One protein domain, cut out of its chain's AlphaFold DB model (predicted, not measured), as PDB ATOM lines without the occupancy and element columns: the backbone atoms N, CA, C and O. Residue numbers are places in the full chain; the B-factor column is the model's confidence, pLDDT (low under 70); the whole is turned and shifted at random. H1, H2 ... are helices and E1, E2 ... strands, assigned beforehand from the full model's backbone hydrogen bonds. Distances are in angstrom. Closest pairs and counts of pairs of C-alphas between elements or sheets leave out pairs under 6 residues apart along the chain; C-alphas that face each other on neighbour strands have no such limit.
ATOM      1  N   LYS A 397      -5.948 -26.974  14.849       82.81
ATOM      2  CA  LYS A 397      -5.642 -26.320  16.117       82.81
ATOM      3  C   LYS A 397      -4.172 -25.933  16.183       82.81
ATOM      4  O   LYS A 397      -3.288 -26.780  16.089       82.81
ATOM      5  N   VAL A 398      -3.900 -24.651  16.384       87.06
ATOM      6  CA  VAL A 398      -2.544 -24.100  16.378       87.06
ATOM      7  C   VAL A 398      -2.247 -23.445  17.722       87.06
ATOM      8  O   VAL A 398      -3.053 -22.668  18.229       87.06
ATOM      9  N   PHE A 399      -1.074 -23.723  18.282       91.06
ATOM     10  CA  PHE A 399      -0.520 -22.972  19.404       91.06
ATOM     11  C   PHE A 399       0.578 -22.029  18.901       91.06
ATOM     12  O   PHE A 399       1.450 -22.432  18.130       91.06
ATOM     13  N   ILE A 400       0.525 -20.765  19.324       90.25
ATOM     14  CA  ILE A 400       1.498 -19.729  18.964       90.25
ATOM     15  C   ILE A 400       2.315 -19.390  20.206       90.25
ATOM     16  O   ILE A 400       1.747 -18.971  21.216       90.25
ATOM     17  N   THR A 401       3.637 -19.552  20.140       91.62
ATOM     18  CA  THR A 401       4.493 -19.291  21.302       91.62
ATOM     19  C   THR A 401       4.716 -17.789  21.538       91.62
ATOM     20  O   THR A 401       4.667 -16.983  20.598       91.62
ATOM     21  N   PRO A 402       5.018 -17.375  22.784       88.31
ATOM     22  CA  PRO A 402       5.403 -15.998  23.090       88.31
ATOM     23  C   PRO A 402       6.630 -15.512  22.306       88.31
ATOM     24  O   PRO A 402       6.733 -14.326  21.996       88.31
ATOM     25  N   GLU A 403       7.567 -16.405  21.986       88.69
ATOM     26  CA  GLU A 403       8.778 -16.101  21.220       88.69
ATOM     27  C   GLU A 403       8.425 -15.701  19.787       88.69
ATOM     28  O   GLU A 403       8.907 -14.678  19.300       88.69
ATOM     29  N   PHE A 404       7.522 -16.446  19.141       89.50
ATOM     30  CA  PHE A 404       7.020 -16.084  17.819       89.50
ATOM     31  C   PHE A 404       6.267 -14.754  17.849       89.50
ATOM     32  O   PHE A 404       6.500 -13.902  16.995       89.50
ATOM     33  N   MET A 405       5.433 -14.519  18.868       86.88
ATOM     34  CA  MET A 405       4.712 -13.248  19.003       86.88
ATOM     35  C   MET A 405       5.628 -12.027  19.140       86.88
ATOM     36  O   MET A 405       5.240 -10.932  18.748       86.88
ATOM     37  N   LYS A 406       6.837 -12.187  19.690       85.69
ATOM     38  CA  LYS A 406       7.825 -11.099  19.771       85.69
ATOM     39  C   LYS A 406       8.539 -10.845  18.443       85.69
ATOM     40  O   LYS A 406       9.002  -9.731  18.219       85.69
ATOM     41  N   ALA A 407       8.666 -11.872  17.607       85.25
ATOM     42  CA  ALA A 407       9.416 -11.824  16.357       85.25
ATOM     43  C   ALA A 407       8.551 -11.512  15.125       85.25
ATOM     44  O   ALA A 407       9.070 -11.052  14.111       85.25
ATOM     45  N   VAL A 408       7.246 -11.783  15.199       85.31
ATOM     46  CA  VAL A 408       6.300 -11.607  14.094       85.31
ATOM     47  C   VAL A 408       6.197 -10.156  13.639       85.31
ATOM     48  O   VAL A 408       6.155  -9.232  14.451       85.31
ATOM     49  N   VAL A 409       6.094  -9.956  12.326       83.75
ATOM     50  CA  VAL A 409       5.727  -8.655  11.757       83.75
ATOM     51  C   VAL A 409       4.208  -8.478  11.905       83.75
ATOM     52  O   VAL A 409       3.457  -9.249  11.291       83.75
ATOM     53  N   PRO A 410       3.721  -7.493  12.692       82.31
ATOM     54  CA  PRO A 410       2.290  -7.330  12.913       82.31
ATOM     55  C   PRO A 410       1.546  -6.951  11.633       82.31
ATOM     56  O   PRO A 410       1.983  -6.079  10.882       82.31
ATOM     57  N   SER A 411       0.404  -7.592  11.389       79.62
ATOM     58  CA  SER A 411      -0.411  -7.351  10.192       79.62
ATOM     59  C   SER A 411      -1.887  -7.671  10.425       79.62
ATOM     60  O   SER A 411      -2.230  -8.673  11.055       79.62
ATOM     61  N   ASP A 412      -2.776  -6.863   9.838       73.50
ATOM     62  CA  ASP A 412      -4.219  -7.143   9.792       73.50
ATOM     63  C   ASP A 412      -4.533  -8.417   8.986       73.50
ATOM     64  O   ASP A 412      -5.610  -8.998   9.129       73.50
ATOM     65  N   ASP A 413      -3.599  -8.889   8.156       69.06
ATOM     66  CA  ASP A 413      -3.759 -10.134   7.408       69.06
ATOM     67  C   ASP A 413      -3.798 -11.369   8.313       69.06
ATOM     68  O   ASP A 413      -4.442 -12.351   7.954       69.06
ATOM     69  N   TRP A 414      -3.234 -11.310   9.523       71.19
ATOM     70  CA  TRP A 414      -3.356 -12.389  10.507       71.19
ATOM     71  C   TRP A 414      -4.798 -12.595  10.979       71.19
ATOM     72  O   TRP A 414      -5.216 -13.730  11.201       71.19
ATOM     73  N   LEU A 415      -5.604 -11.526  11.049       65.06
ATOM     74  CA  LEU A 415      -7.044 -11.666  11.309       65.06
ATOM     75  C   LEU A 415      -7.708 -12.472  10.201       65.06
ATOM     76  O   LEU A 415      -8.654 -13.200  10.464       65.06
ATOM     77  N   LYS A 416      -7.230 -12.364   8.959       63.38
ATOM     78  CA  LYS A 416      -7.815 -13.072   7.818       63.38
ATOM     79  C   LYS A 416      -7.594 -14.582   7.908       63.38
ATOM     80  O   LYS A 416      -8.498 -15.315   7.522       63.38
ATOM     81  N   GLU A 417      -6.467 -15.012   8.469       62.59
ATOM     82  CA  GLU A 417      -6.127 -16.431   8.647       62.59
ATOM     83  C   GLU A 417      -6.955 -17.108   9.737       62.59
ATOM     84  O   GLU A 417      -7.467 -18.206   9.543       62.59
ATOM     85  N   PHE A 418      -7.133 -16.436  10.874       63.88
ATOM     86  CA  PHE A 418      -7.783 -17.022  12.050       63.88
ATOM     87  C   PHE A 418      -9.260 -16.626  12.213       63.88
ATOM     88  O   PHE A 418      -9.953 -17.179  13.063       63.88
ATOM     89  N   ALA A 419      -9.782 -15.696  11.399       53.62
ATOM     90  CA  ALA A 419     -11.206 -15.334  11.400       53.62
ATOM     91  C   ALA A 419     -12.091 -16.270  10.556       53.62
ATOM     92  O   ALA A 419     -13.286 -16.004  10.429       53.62
ATOM     93  N   GLY A 420     -11.536 -17.345   9.976       50.19
ATOM     94  CA  GLY A 420     -12.305 -18.340   9.218       50.19
ATOM     95  C   GLY A 420     -12.870 -17.787   7.910       50.19
ATOM     96  O   GLY A 420     -14.081 -17.805   7.688       50.19
ATOM     97  N   LYS A 421     -11.997 -17.250   7.051       45.00
ATOM     98  CA  LYS A 421     -12.397 -16.670   5.769       45.00
ATOM     99  C   LYS A 421     -12.761 -17.714   4.701       45.00
ATOM    100  O   LYS A 421     -12.368 -18.879   4.779       45.00
ATOM    101  N   PRO A 422     -13.440 -17.261   3.635       36.88
ATOM    102  CA  PRO A 422     -13.577 -18.000   2.390       36.88
ATOM    103  C   PRO A 422     -12.270 -18.576   1.850       36.88
ATOM    104  O   PRO A 422     -11.379 -17.818   1.472       36.88
ATOM    105  N   GLY A 423     -12.180 -19.902   1.751       41.19
ATOM    106  CA  GLY A 423     -11.043 -20.589   1.130       41.19
ATOM    107  C   GLY A 423      -9.789 -20.754   1.999       41.19
ATOM    108  O   GLY A 423      -8.757 -21.141   1.457       41.19
ATOM    109  N   SER A 424      -9.850 -20.496   3.312       45.41
ATOM    110  CA  SER A 424      -8.778 -20.818   4.274       45.41
ATOM    111  C   SER A 424      -9.242 -21.891   5.260       45.41
ATOM    112  O   SER A 424     -10.299 -21.706   5.864       45.41
ATOM    113  N   LEU A 425      -8.460 -22.963   5.456       52.09
ATOM    114  CA  LEU A 425      -8.704 -23.985   6.489       52.09
ATOM    115  C   LEU A 425      -9.084 -23.295   7.809       52.09
ATOM    116  O   LEU A 425      -8.397 -22.354   8.207       52.09
ATOM    117  N   ALA A 426     -10.166 -23.710   8.472       59.50
ATOM    118  CA  ALA A 426     -10.532 -23.105   9.749       59.50
ATOM    119  C   ALA A 426      -9.414 -23.383  10.760       59.50
ATOM    120  O   ALA A 426      -9.217 -24.520  11.172       59.50
ATOM    121  N   MET A 427      -8.650 -22.355  11.121       71.31
ATOM    122  CA  MET A 427      -7.583 -22.462  12.109       71.31
ATOM    123  C   MET A 427      -8.051 -21.865  13.427       71.31
ATOM    124  O   MET A 427      -8.611 -20.769  13.453       71.31
ATOM    125  N   GLN A 428      -7.803 -22.569  14.526       74.00
ATOM    126  CA  GLN A 428      -8.147 -22.093  15.861       74.00
ATOM    127  C   GLN A 428      -6.916 -22.040  16.743       74.00
ATOM    128  O   GLN A 428      -6.178 -23.014  16.861       74.00
ATOM    129  N   ILE A 429      -6.747 -20.901  17.411       77.12
ATOM    130  CA  ILE A 429      -5.730 -20.738  18.443       77.12
ATOM    131  C   ILE A 429      -6.215 -21.433  19.716       77.12
ATOM    132  O   ILE A 429      -7.295 -21.119  20.231       77.12
ATOM    133  N   VAL A 430      -5.414 -22.372  20.209       80.25
ATOM    134  CA  VAL A 430      -5.693 -23.178  21.406       80.25
ATOM    135  C   VAL A 430      -4.464 -23.228  22.323       80.25
ATOM    136  O   VAL A 430      -3.376 -22.864  21.875       80.25
ATOM    137  N   PRO A 431      -4.606 -23.662  23.589       81.88
ATOM    138  CA  PRO A 431      -3.467 -24.007  24.441       81.88
ATOM    139  C   PRO A 431      -2.581 -25.109  23.836       81.88
ATOM    140  O   PRO A 431      -3.034 -25.889  22.996       81.88
ATOM    141  N   GLU A 432      -1.324 -25.195  24.276       86.38
ATOM    142  CA  GLU A 432      -0.331 -26.136  23.737       86.38
ATOM    143  C   GLU A 432      -0.819 -27.592  23.782       86.38
ATOM    144  O   GLU A 432      -0.703 -28.318  22.792       86.38
ATOM    145  N   GLU A 433      -1.430 -27.997  24.895       81.62
ATOM    146  CA  GLU A 433      -1.944 -29.345  25.145       81.62
ATOM    147  C   GLU A 433      -3.071 -29.782  24.194       81.62
ATOM    148  O   GLU A 433      -3.292 -30.978  24.009       81.62
ATOM    149  N   GLU A 434      -3.760 -28.828  23.568       79.00
ATOM    150  CA  GLU A 434      -4.860 -29.071  22.631       79.00
ATOM    151  C   GLU A 434      -4.448 -28.887  21.162       79.00
ATOM    152  O   GLU A 434      -5.273 -29.088  20.267       79.00
ATOM    153  N   SER A 435      -3.211 -28.455  20.904       85.94
ATOM    154  CA  SER A 435      -2.750 -28.077  19.566       85.94
ATOM    155  C   SER A 435      -2.386 -29.280  18.697       85.94
ATOM    156  O   SER A 435      -1.859 -30.279  19.180       85.94
ATOM    157  N   ASP A 436      -2.618 -29.167  17.389       84.00
ATOM    158  CA  ASP A 436      -2.103 -30.083  16.360       84.00
ATOM    159  C   ASP A 436      -0.687 -29.666  15.905       84.00
ATOM    160  O   ASP A 436       0.128 -30.481  15.446       84.00
ATOM    161  N   LEU A 437      -0.389 -28.368  16.036       90.31
ATOM    162  CA  LEU A 437       0.854 -27.740  15.610       90.31
ATOM    163  C   LEU A 437       1.239 -26.580  16.531       90.31
ATOM    164  O   LEU A 437       0.417 -25.721  16.846       90.31
ATOM    165  N   ILE A 438       2.521 -26.516  16.878       92.25
ATOM    166  CA  ILE A 438       3.136 -25.416  17.619       92.25
ATOM    167  C   ILE A 438       3.970 -24.581  16.644       92.25
ATOM    168  O   ILE A 438       4.834 -25.123  15.948       92.25
ATOM    169  N   VAL A 439       3.733 -23.270  16.610       92.12
ATOM    170  CA  VAL A 439       4.513 -22.293  15.833       92.12
ATOM    171  C   VAL A 439       5.376 -21.486  16.789       92.12
ATOM    172  O   VAL A 439       4.853 -20.818  17.680       92.12
ATOM    173  N   SER A 440       6.691 -21.546  16.596       92.50
ATOM    174  CA  SER A 440       7.670 -20.855  17.430       92.50
ATOM    175  C   SER A 440       8.680 -20.065  16.598       92.50
ATOM    176  O   SER A 440       8.624 -20.042  15.367       92.50
ATOM    177  N   TYR A 441       9.594 -19.377  17.271       89.69
ATOM    178  CA  TYR A 441      10.689 -18.643  16.658       89.69
ATOM    179  C   TYR A 441      11.984 -18.937  17.406       89.69
ATOM    180  O   TYR A 441      12.022 -18.908  18.635       89.69
ATOM    181  N   GLU A 442      13.044 -19.221  16.658       87.31
ATOM    182  CA  GLU A 442      14.363 -19.532  17.202       87.31
ATOM    183  C   GLU A 442      15.434 -18.720  16.484       87.31
ATOM    184  O   GLU A 442      15.405 -18.574  15.261       87.31
ATOM    185  N   GLU A 443      16.418 -18.242  17.242       79.50
ATOM    186  CA  GLU A 443      17.588 -17.554  16.712       79.50
ATOM    187  C   GLU A 443      18.798 -18.488  16.757       79.50
ATOM    188  O   GLU A 443      19.209 -18.943  17.823       79.50
ATOM    189  N   VAL A 444      19.345 -18.807  15.581       70.00
ATOM    190  CA  VAL A 444      20.520 -19.674  15.433       70.00
ATOM    191  C   VAL A 444      21.538 -18.931  14.576       70.00
ATOM    192  O   VAL A 444      21.206 -18.447  13.496       70.00
ATOM    193  N   ASP A 445      22.768 -18.788  15.072       65.69
ATOM    194  CA  ASP A 445      23.875 -18.105  14.380       65.69
ATOM    195  C   ASP A 445      23.553 -16.668  13.908       65.69
ATOM    196  O   ASP A 445      23.982 -16.231  12.838       65.69
ATOM    197  N   GLY A 446      22.764 -15.922  14.692       66.94
ATOM    198  CA  GLY A 446      22.354 -14.546  14.374       66.94
ATOM    199  C   GLY A 446      21.329 -14.434  13.237       66.94
ATOM    200  O   GLY A 446      21.098 -13.342  12.719       66.94
ATOM    201  N   LYS A 447      20.724 -15.555  12.823       68.00
ATOM    202  CA  LYS A 447      19.608 -15.605  11.874       68.00
ATOM    203  C   LYS A 447      18.398 -16.219  12.565       68.00
ATOM    204  O   LYS A 447      18.362 -17.416  12.847       68.00
ATOM    205  N   GLY A 448      17.402 -15.389  12.840       77.38
ATOM    206  CA  GLY A 448      16.129 -15.856  13.367       77.38
ATOM    207  C   GLY A 448      15.289 -16.560  12.309       77.38
ATOM    208  O   GLY A 448      15.319 -16.188  11.139       77.38
ATOM    209  N   ARG A 449      14.564 -17.605  12.701       84.12
ATOM    210  CA  ARG A 449      13.651 -18.336  11.816       84.12
ATOM    211  C   ARG A 449      12.417 -18.818  12.561       84.12
ATOM    212  O   ARG A 449      12.484 -19.171  13.738       84.12
ATOM    213  N   THR A 450      11.309 -18.909  11.836       88.12
ATOM    214  CA  THR A 450      10.086 -19.557  12.319       88.12
ATOM    215  C   THR A 450      10.278 -21.073  12.359       88.12
ATOM    216  O   THR A 450      10.790 -21.665  11.405       88.12
ATOM    217  N   THR A 451       9.863 -21.714  13.452       89.19
ATOM    218  CA  THR A 451       9.905 -23.169  13.624       89.19
ATOM    219  C   THR A 451       8.513 -23.757  13.830       89.19
ATOM    220  O   THR A 451       7.625 -23.116  14.389       89.19
ATOM    221  N   PHE A 452       8.319 -24.987  13.351       90.31
ATOM    222  CA  PHE A 452       7.040 -25.693  13.400       90.31
ATOM    223  C   PHE A 452       7.234 -27.061  14.051       90.31
ATOM    224  O   PHE A 452       8.062 -27.854  13.592       90.31
ATOM    225  N   THR A 453       6.463 -27.349  15.098       90.69
ATOM    226  CA  THR A 453       6.535 -28.616  15.837       90.69
ATOM    227  C   THR A 453       5.169 -29.290  15.835       90.69
ATOM    228  O   THR A 453       4.216 -28.758  16.402       90.69
ATOM    229  N   THR A 454       5.051 -30.454  15.195       86.69
ATOM    230  CA  THR A 454       3.807 -31.236  15.209       86.69
ATOM    231  C   THR A 454       3.603 -31.911  16.562       86.69
ATOM    232  O   THR A 454       4.549 -32.390  17.194       86.69
ATOM    233  N   THR A 455       2.351 -31.991  17.008       84.75
ATOM    234  CA  THR A 455       1.995 -32.725  18.226       84.75
ATOM    235  C   THR A 455       1.704 -34.205  17.984       84.75
ATOM    236  O   THR A 455       1.474 -34.928  18.956       84.75
ATOM    237  N   ASN A 456       1.798 -34.675  16.730       81.62
ATOM    238  CA  ASN A 456       1.572 -36.067  16.345       81.62
ATOM    239  C   ASN A 456       2.395 -37.039  17.229       81.62
ATOM    240  O   ASN A 456       3.630 -36.951  17.244       81.62
ATOM    241  N   PRO A 457       1.749 -37.981  17.948       76.88
ATOM    242  CA  PRO A 457       2.432 -38.863  18.897       76.88
ATOM    243  C   PRO A 457       3.534 -39.722  18.267       76.88
ATOM    244  O   PRO A 457       4.591 -39.911  18.869       76.88
ATOM    245  N   THR A 458       3.319 -40.205  17.040       74.81
ATOM    246  CA  THR A 458       4.300 -41.011  16.303       74.81
ATOM    247  C   THR A 458       5.514 -40.167  15.929       74.81
ATOM    248  O   THR A 458       6.641 -40.577  16.182       74.81
ATOM    249  N   ALA A 459       5.312 -38.952  15.412       79.25
ATOM    250  CA  ALA A 459       6.421 -38.048  15.110       79.25
ATOM    251  C   ALA A 459       7.239 -37.701  16.370       79.25
ATOM    252  O   ALA A 459       8.467 -37.740  16.333       79.25
ATOM    253  N   LYS A 460       6.575 -37.432  17.505       82.06
ATOM    254  CA  LYS A 460       7.232 -37.194  18.806       82.06
ATOM    255  C   LYS A 460       8.078 -38.378  19.262       82.06
ATOM    256  O   LYS A 460       9.227 -38.182  19.647       82.06
ATOM    257  N   ARG A 461       7.536 -39.595  19.175       76.00
ATOM    258  CA  ARG A 461       8.210 -40.829  19.609       76.00
ATOM    259  C   ARG A 461       9.563 -41.049  18.935       76.00
ATOM    260  O   ARG A 461      10.491 -41.496  19.594       76.00
ATOM    261  N   TYR A 462       9.668 -40.734  17.648       76.06
ATOM    262  CA  TYR A 462      10.880 -40.959  16.856       76.06
ATOM    263  C   TYR A 462      11.720 -39.688  16.652       76.06
ATOM    264  O   TYR A 462      12.565 -39.638  15.764       76.06
ATOM    265  N   GLY A 463      11.480 -38.634  17.442       80.50
ATOM    266  CA  GLY A 463      12.264 -37.396  17.364       80.50
ATOM    267  C   GLY A 463      12.045 -36.577  16.085       80.50
ATOM    268  O   GLY A 463      12.857 -35.715  15.762       80.50
ATOM    269  N   LEU A 464      10.941 -36.809  15.366       82.88
ATOM    270  CA  LEU A 464      10.558 -36.115  14.127       82.88
ATOM    271  C   LEU A 464       9.502 -35.022  14.349       82.88
ATOM    272  O   LEU A 464       8.940 -34.498  13.389       82.88
ATOM    273  N   ALA A 465       9.199 -34.682  15.606       85.31
ATOM    274  CA  ALA A 465       8.186 -33.676  15.927       85.31
ATOM    275  C   ALA A 465       8.533 -32.288  15.377       85.31
ATOM    276  O   ALA A 465       7.641 -31.559  14.952       85.31
ATOM    277  N   LYS A 466       9.816 -31.917  15.372       87.62
ATOM    278  CA  LYS A 466      10.274 -30.653  14.796       87.62
ATOM    279  C   LYS A 466      10.416 -30.814  13.284       87.62
ATOM    280  O   LYS A 466      11.281 -31.552  12.815       87.62
ATOM    281  N   LEU A 467       9.552 -30.138  12.533       84.62
ATOM    282  CA  LEU A 467       9.487 -30.259  11.080       84.62
ATOM    283  C   LEU A 467      10.678 -29.534  10.420       84.62
ATOM    284  O   LEU A 467      11.169 -28.535  10.963       84.62
ATOM    285  N   PRO A 468      11.180 -30.023   9.269       68.38
ATOM    286  CA  PRO A 468      12.314 -29.412   8.587       68.38
ATOM    287  C   PRO A 468      11.968 -27.983   8.169       68.38
ATOM    288  O   PRO A 468      11.020 -27.746   7.434       68.38
ATOM    289  N   THR A 469      12.762 -27.022   8.635       62.22
ATOM    290  CA  THR A 469      12.562 -25.602   8.340       62.22
ATOM    291  C   THR A 469      13.683 -25.114   7.440       62.22
ATOM    292  O   THR A 469      14.846 -25.021   7.843       62.22
ATOM    293  N   SER A 470      13.327 -24.756   6.210       61.53
ATOM    294  CA  SER A 470      14.046 -23.698   5.505       61.53
ATOM    295  C   SER A 470      13.942 -22.393   6.297       61.53
ATOM    296  O   SER A 470      13.161 -22.288   7.243       61.53
ATOM    297  N   HIS A 471      14.685 -21.366   5.900       71.44
ATOM    298  CA  HIS A 471      14.452 -20.030   6.439       71.44
ATOM    299  C   HIS A 471      13.014 -19.595   6.094       71.44
ATOM    300  O   HIS A 471      12.698 -19.413   4.920       71.44
ATOM    301  N   VAL A 472      12.143 -19.554   7.105       78.69
ATOM    302  CA  VAL A 472      10.769 -19.048   7.025       78.69
ATOM    303  C   VAL A 472      10.724 -17.795   7.879       78.69
ATOM    304  O   VAL A 472      10.842 -17.870   9.110       78.69
ATOM    305  N   ASP A 473      10.573 -16.654   7.222       81.81
ATOM    306  CA  ASP A 473      10.462 -15.368   7.895       81.81
ATOM    307  C   ASP A 473       9.146 -15.310   8.681       81.81
ATOM    308  O   ASP A 473       8.141 -15.880   8.240       81.81
ATOM    309  N   PRO A 474       9.105 -14.621   9.834       85.38
ATOM    310  CA  PRO A 474       7.908 -14.517  10.664       85.38
ATOM    311  C   PRO A 474       6.923 -13.476  10.084       85.38
ATOM    312  O   PRO A 474       6.487 -12.540  10.754       85.38
ATOM    313  N   VAL A 475       6.591 -13.640   8.800       81.69
ATOM    314  CA  VAL A 475       5.651 -12.830   8.015       81.69
ATOM    315  C   VAL A 475       4.472 -13.691   7.567       81.69
ATOM    316  O   VAL A 475       4.614 -14.888   7.295       81.69
ATOM    317  N   VAL A 476       3.292 -13.079   7.497       75.56
ATOM    318  CA  VAL A 476       2.019 -13.784   7.294       75.56
ATOM    319  C   VAL A 476       1.997 -14.620   6.014       75.56
ATOM    320  O   VAL A 476       1.475 -15.730   6.034       75.56
ATOM    321  N   GLU A 477       2.590 -14.148   4.914       71.00
ATOM    322  CA  GLU A 477       2.550 -14.843   3.626       71.00
ATOM    323  C   GLU A 477       3.291 -16.181   3.662       71.00
ATOM    324  O   GLU A 477       2.766 -17.185   3.176       71.00
ATOM    325  N   GLN A 478       4.487 -16.209   4.260       74.44
ATOM    326  CA  GLN A 478       5.311 -17.416   4.329       74.44
ATOM    327  C   GLN A 478       4.759 -18.408   5.359       74.44
ATOM    328  O   GLN A 478       4.652 -19.605   5.083       74.44
ATOM    329  N   VAL A 479       4.340 -17.918   6.531       80.25
ATOM    330  CA  VAL A 479       3.795 -18.774   7.593       80.25
ATOM    331  C   VAL A 479       2.442 -19.368   7.186       80.25
ATOM    332  O   VAL A 479       2.219 -20.561   7.396       80.25
ATOM    333  N   ARG A 480       1.567 -18.598   6.518       74.06
ATOM    334  CA  ARG A 480       0.281 -19.081   5.970       74.06
ATOM    335  C   ARG A 480       0.460 -20.309   5.085       74.06
ATOM    336  O   ARG A 480      -0.316 -21.261   5.198       74.06
ATOM    337  N   GLN A 481       1.441 -20.282   4.182       66.81
ATOM    338  CA  GLN A 481       1.672 -21.375   3.237       66.81
ATOM    339  C   GLN A 481       1.983 -22.682   3.977       66.81
ATOM    340  O   GLN A 481       1.402 -23.724   3.660       66.81
ATOM    341  N   VAL A 482       2.830 -22.609   5.007       74.62
ATOM    342  CA  VAL A 482       3.180 -23.761   5.846       74.62
ATOM    343  C   VAL A 482       1.977 -24.235   6.656       74.62
ATOM    344  O   VAL A 482       1.648 -25.418   6.605       74.62
ATOM    345  N   LEU A 483       1.269 -23.332   7.343       75.06
ATOM    346  CA  LEU A 483       0.088 -23.682   8.142       75.06
ATOM    347  C   LEU A 483      -0.998 -24.360   7.302       75.06
ATOM    348  O   LEU A 483      -1.589 -25.350   7.727       75.06
ATOM    349  N   THR A 484      -1.228 -23.869   6.083       67.31
ATOM    350  CA  THR A 484      -2.205 -24.455   5.159       67.31
ATOM    351  C   THR A 484      -1.782 -25.856   4.719       67.31
ATOM    352  O   THR A 484      -2.602 -26.773   4.736       67.31
ATOM    353  N   GLY A 485      -0.515 -26.045   4.337       62.84
ATOM    354  CA  GLY A 485      -0.003 -27.349   3.902       62.84
ATOM    355  C   GLY A 485      -0.000 -28.389   5.023       62.84
ATOM    356  O   GLY A 485      -0.495 -29.499   4.840       62.84
ATOM    357  N   VAL A 486       0.491 -28.022   6.206       76.12
ATOM    358  CA  VAL A 486       0.522 -28.920   7.370       76.12
ATOM    359  C   VAL A 486      -0.894 -29.238   7.852       76.12
ATOM    360  O   VAL A 486      -1.202 -30.396   8.128       76.12
ATOM    361  N   GLY A 487      -1.789 -28.245   7.884       71.06
ATOM    362  CA  GLY A 487      -3.183 -28.457   8.266       71.06
ATOM    363  C   GLY A 487      -3.929 -29.395   7.316       71.06
ATOM    364  O   GLY A 487      -4.628 -30.303   7.766       71.06
ATOM    365  N   ARG A 488      -3.721 -29.251   6.000       65.25
ATOM    366  CA  ARG A 488      -4.270 -30.180   4.998       65.25
ATOM    367  C   ARG A 488      -3.692 -31.588   5.133       65.25
ATOM    368  O   ARG A 488      -4.456 -32.553   5.097       65.25
ATOM    369  N   TRP A 489      -2.381 -31.716   5.341       77.62
ATOM    370  CA  TRP A 489      -1.732 -33.010   5.561       77.62
ATOM    371  C   TRP A 489      -2.310 -33.727   6.785       77.62
ATOM    372  O   TRP A 489      -2.731 -34.881   6.687       77.62
ATOM    373  N   ALA A 490      -2.407 -33.021   7.916       73.25
ATOM    374  CA  ALA A 490      -2.952 -33.552   9.163       73.25
ATOM    375  C   ALA A 490      -4.419 -33.973   8.999       73.25
ATOM    376  O   ALA A 490      -4.815 -35.050   9.447       73.25
ATOM    377  N   TRP A 491      -5.215 -33.170   8.293       68.75
ATOM    378  CA  TRP A 491      -6.604 -33.499   7.990       68.75
ATOM    379  C   TRP A 491      -6.729 -34.788   7.162       68.75
ATOM    380  O   TRP A 491      -7.440 -35.714   7.559       68.75
ATOM    381  N   HIS A 492      -5.989 -34.915   6.053       66.81
ATOM    382  CA  HIS A 492      -6.004 -36.129   5.227       66.81
ATOM    383  C   HIS A 492      -5.481 -37.364   5.982       66.81
ATOM    384  O   HIS A 492      -5.983 -38.481   5.784       66.81
ATOM    385  N   LEU A 493      -4.504 -37.183   6.873       77.31
ATOM    386  CA  LEU A 493      -3.971 -38.255   7.709       77.31
ATOM    387  C   LEU A 493      -4.984 -38.734   8.761       77.31
ATOM    388  O   LEU A 493      -5.085 -39.939   8.991       77.31
ATOM    389  N   ASN A 494      -5.781 -37.845   9.343       71.94
ATOM    390  CA  ASN A 494      -6.690 -38.200  10.438       71.94
ATOM    391  C   ASN A 494      -8.123 -38.531   9.978       71.94
ATOM    392  O   ASN A 494      -8.905 -39.086  10.746       71.94
ATOM    393  N   ARG A 495      -8.479 -38.256   8.714       68.88
ATOM    394  CA  ARG A 495      -9.827 -38.518   8.183       68.88
ATOM    395  C   ARG A 495     -10.168 -40.012   8.102       68.88
ATOM    396  O   ARG A 495      -9.431 -40.805   7.509       68.88
TER     397      ARG A 495
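Overview. This is residues 397 to 495 of the 846 residues of an uncharacterized protein of Thanatephorus cucumeris (strain AG1-IB / isolate 7/3/14) (UniProt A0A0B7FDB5). A strongly twisted sheet has one long helix, H4, slanting over one face, while the short helices H1 and H2 lie on the way from strand E1 to strand E2. The long hairpin E3 and E4 makes one side of the sheet, the short strands E1 and E2 the other, and beyond the end of E4 comes the small helix H3, from which a long unnamed stretch returns to the beginning of H4. The printed part has 99 residues with four named helices and four named strands, along the chain E1 H1 H2 E2 E3 E4 H3 H4; the mixed sheet runs E2 E1 E3 E4, and the class is mixed, helices and strands. It is compact, with a radius of gyration of the C-alphas of 13.3 A and spans of 37 by 35 by 23 A.

Arrangement. E1, residues 397 to 400, is parallel to E3, residues 437 to 444, at 27 degrees, with N 399 and O 437 2.9 A apart, within hydrogen-bond range. H1, residues 402 to 407, is on the sheet over E3 at a height of 7.1 A; their closest C-alphas, of Phe 404 and Tyr 441, are 4.6 A apart. H2, residues 413 to 418, only grazes the sheet with residues 417 to 418. E2, residues 426 to 429, is an edge strand parallel to E1 at 43 degrees, with N 398 and O 428 2.8 A apart. E1, H1, H2 and E2 form a strand-helix-strand unit, two parallel neighbour strands with helices between, its crossover right-handed. E3 and E4, residues 447 to 454, are an antiparallel hairpin at 154 degrees, with N 440 and O 451 2.9 A apart. H3, residues 457 to 461, is not on the sheet. H4, residues 476 to 494, is on one face, making two layers, a sheet and a helix; it lies over E1 at a height of 7.6 A, slantwise to it at 35 degrees on the local plane. With residues 476 to 480 alone H4 only just touches H2, with 3 pairs of C-alphas within 8 A, the closest those of Trp 414 and Val 476, 6.4 A; their tilt is a shallow 15 degrees, the same way. Every O i to N i+4 pair is within range in H1, H2 and H3, and 13 of 15 in H4.

Along the chain. E1 begins at C-alpha 397, (-5.642, -26.320, 16.117), and measures 10.1 A; H1 is 8.9 A, H2 9.2 A and E2 10.2 A. E3 is 21.3 A, E4 22.5 A and H3 6.1 A. H4, 26.1 A, ends at C-alpha 494, (-6.690, -38.200, 10.438).

Size, cuts and confidence. The farthest C-alphas, of Gly 446 and Arg 495, are 40.6 A apart. The printed part has no cut; its long link is H3 to H4, residues 462 to 475. Mean pLDDT of the printed part is 76.1; 26 residues are under 70, among them 415 to 426.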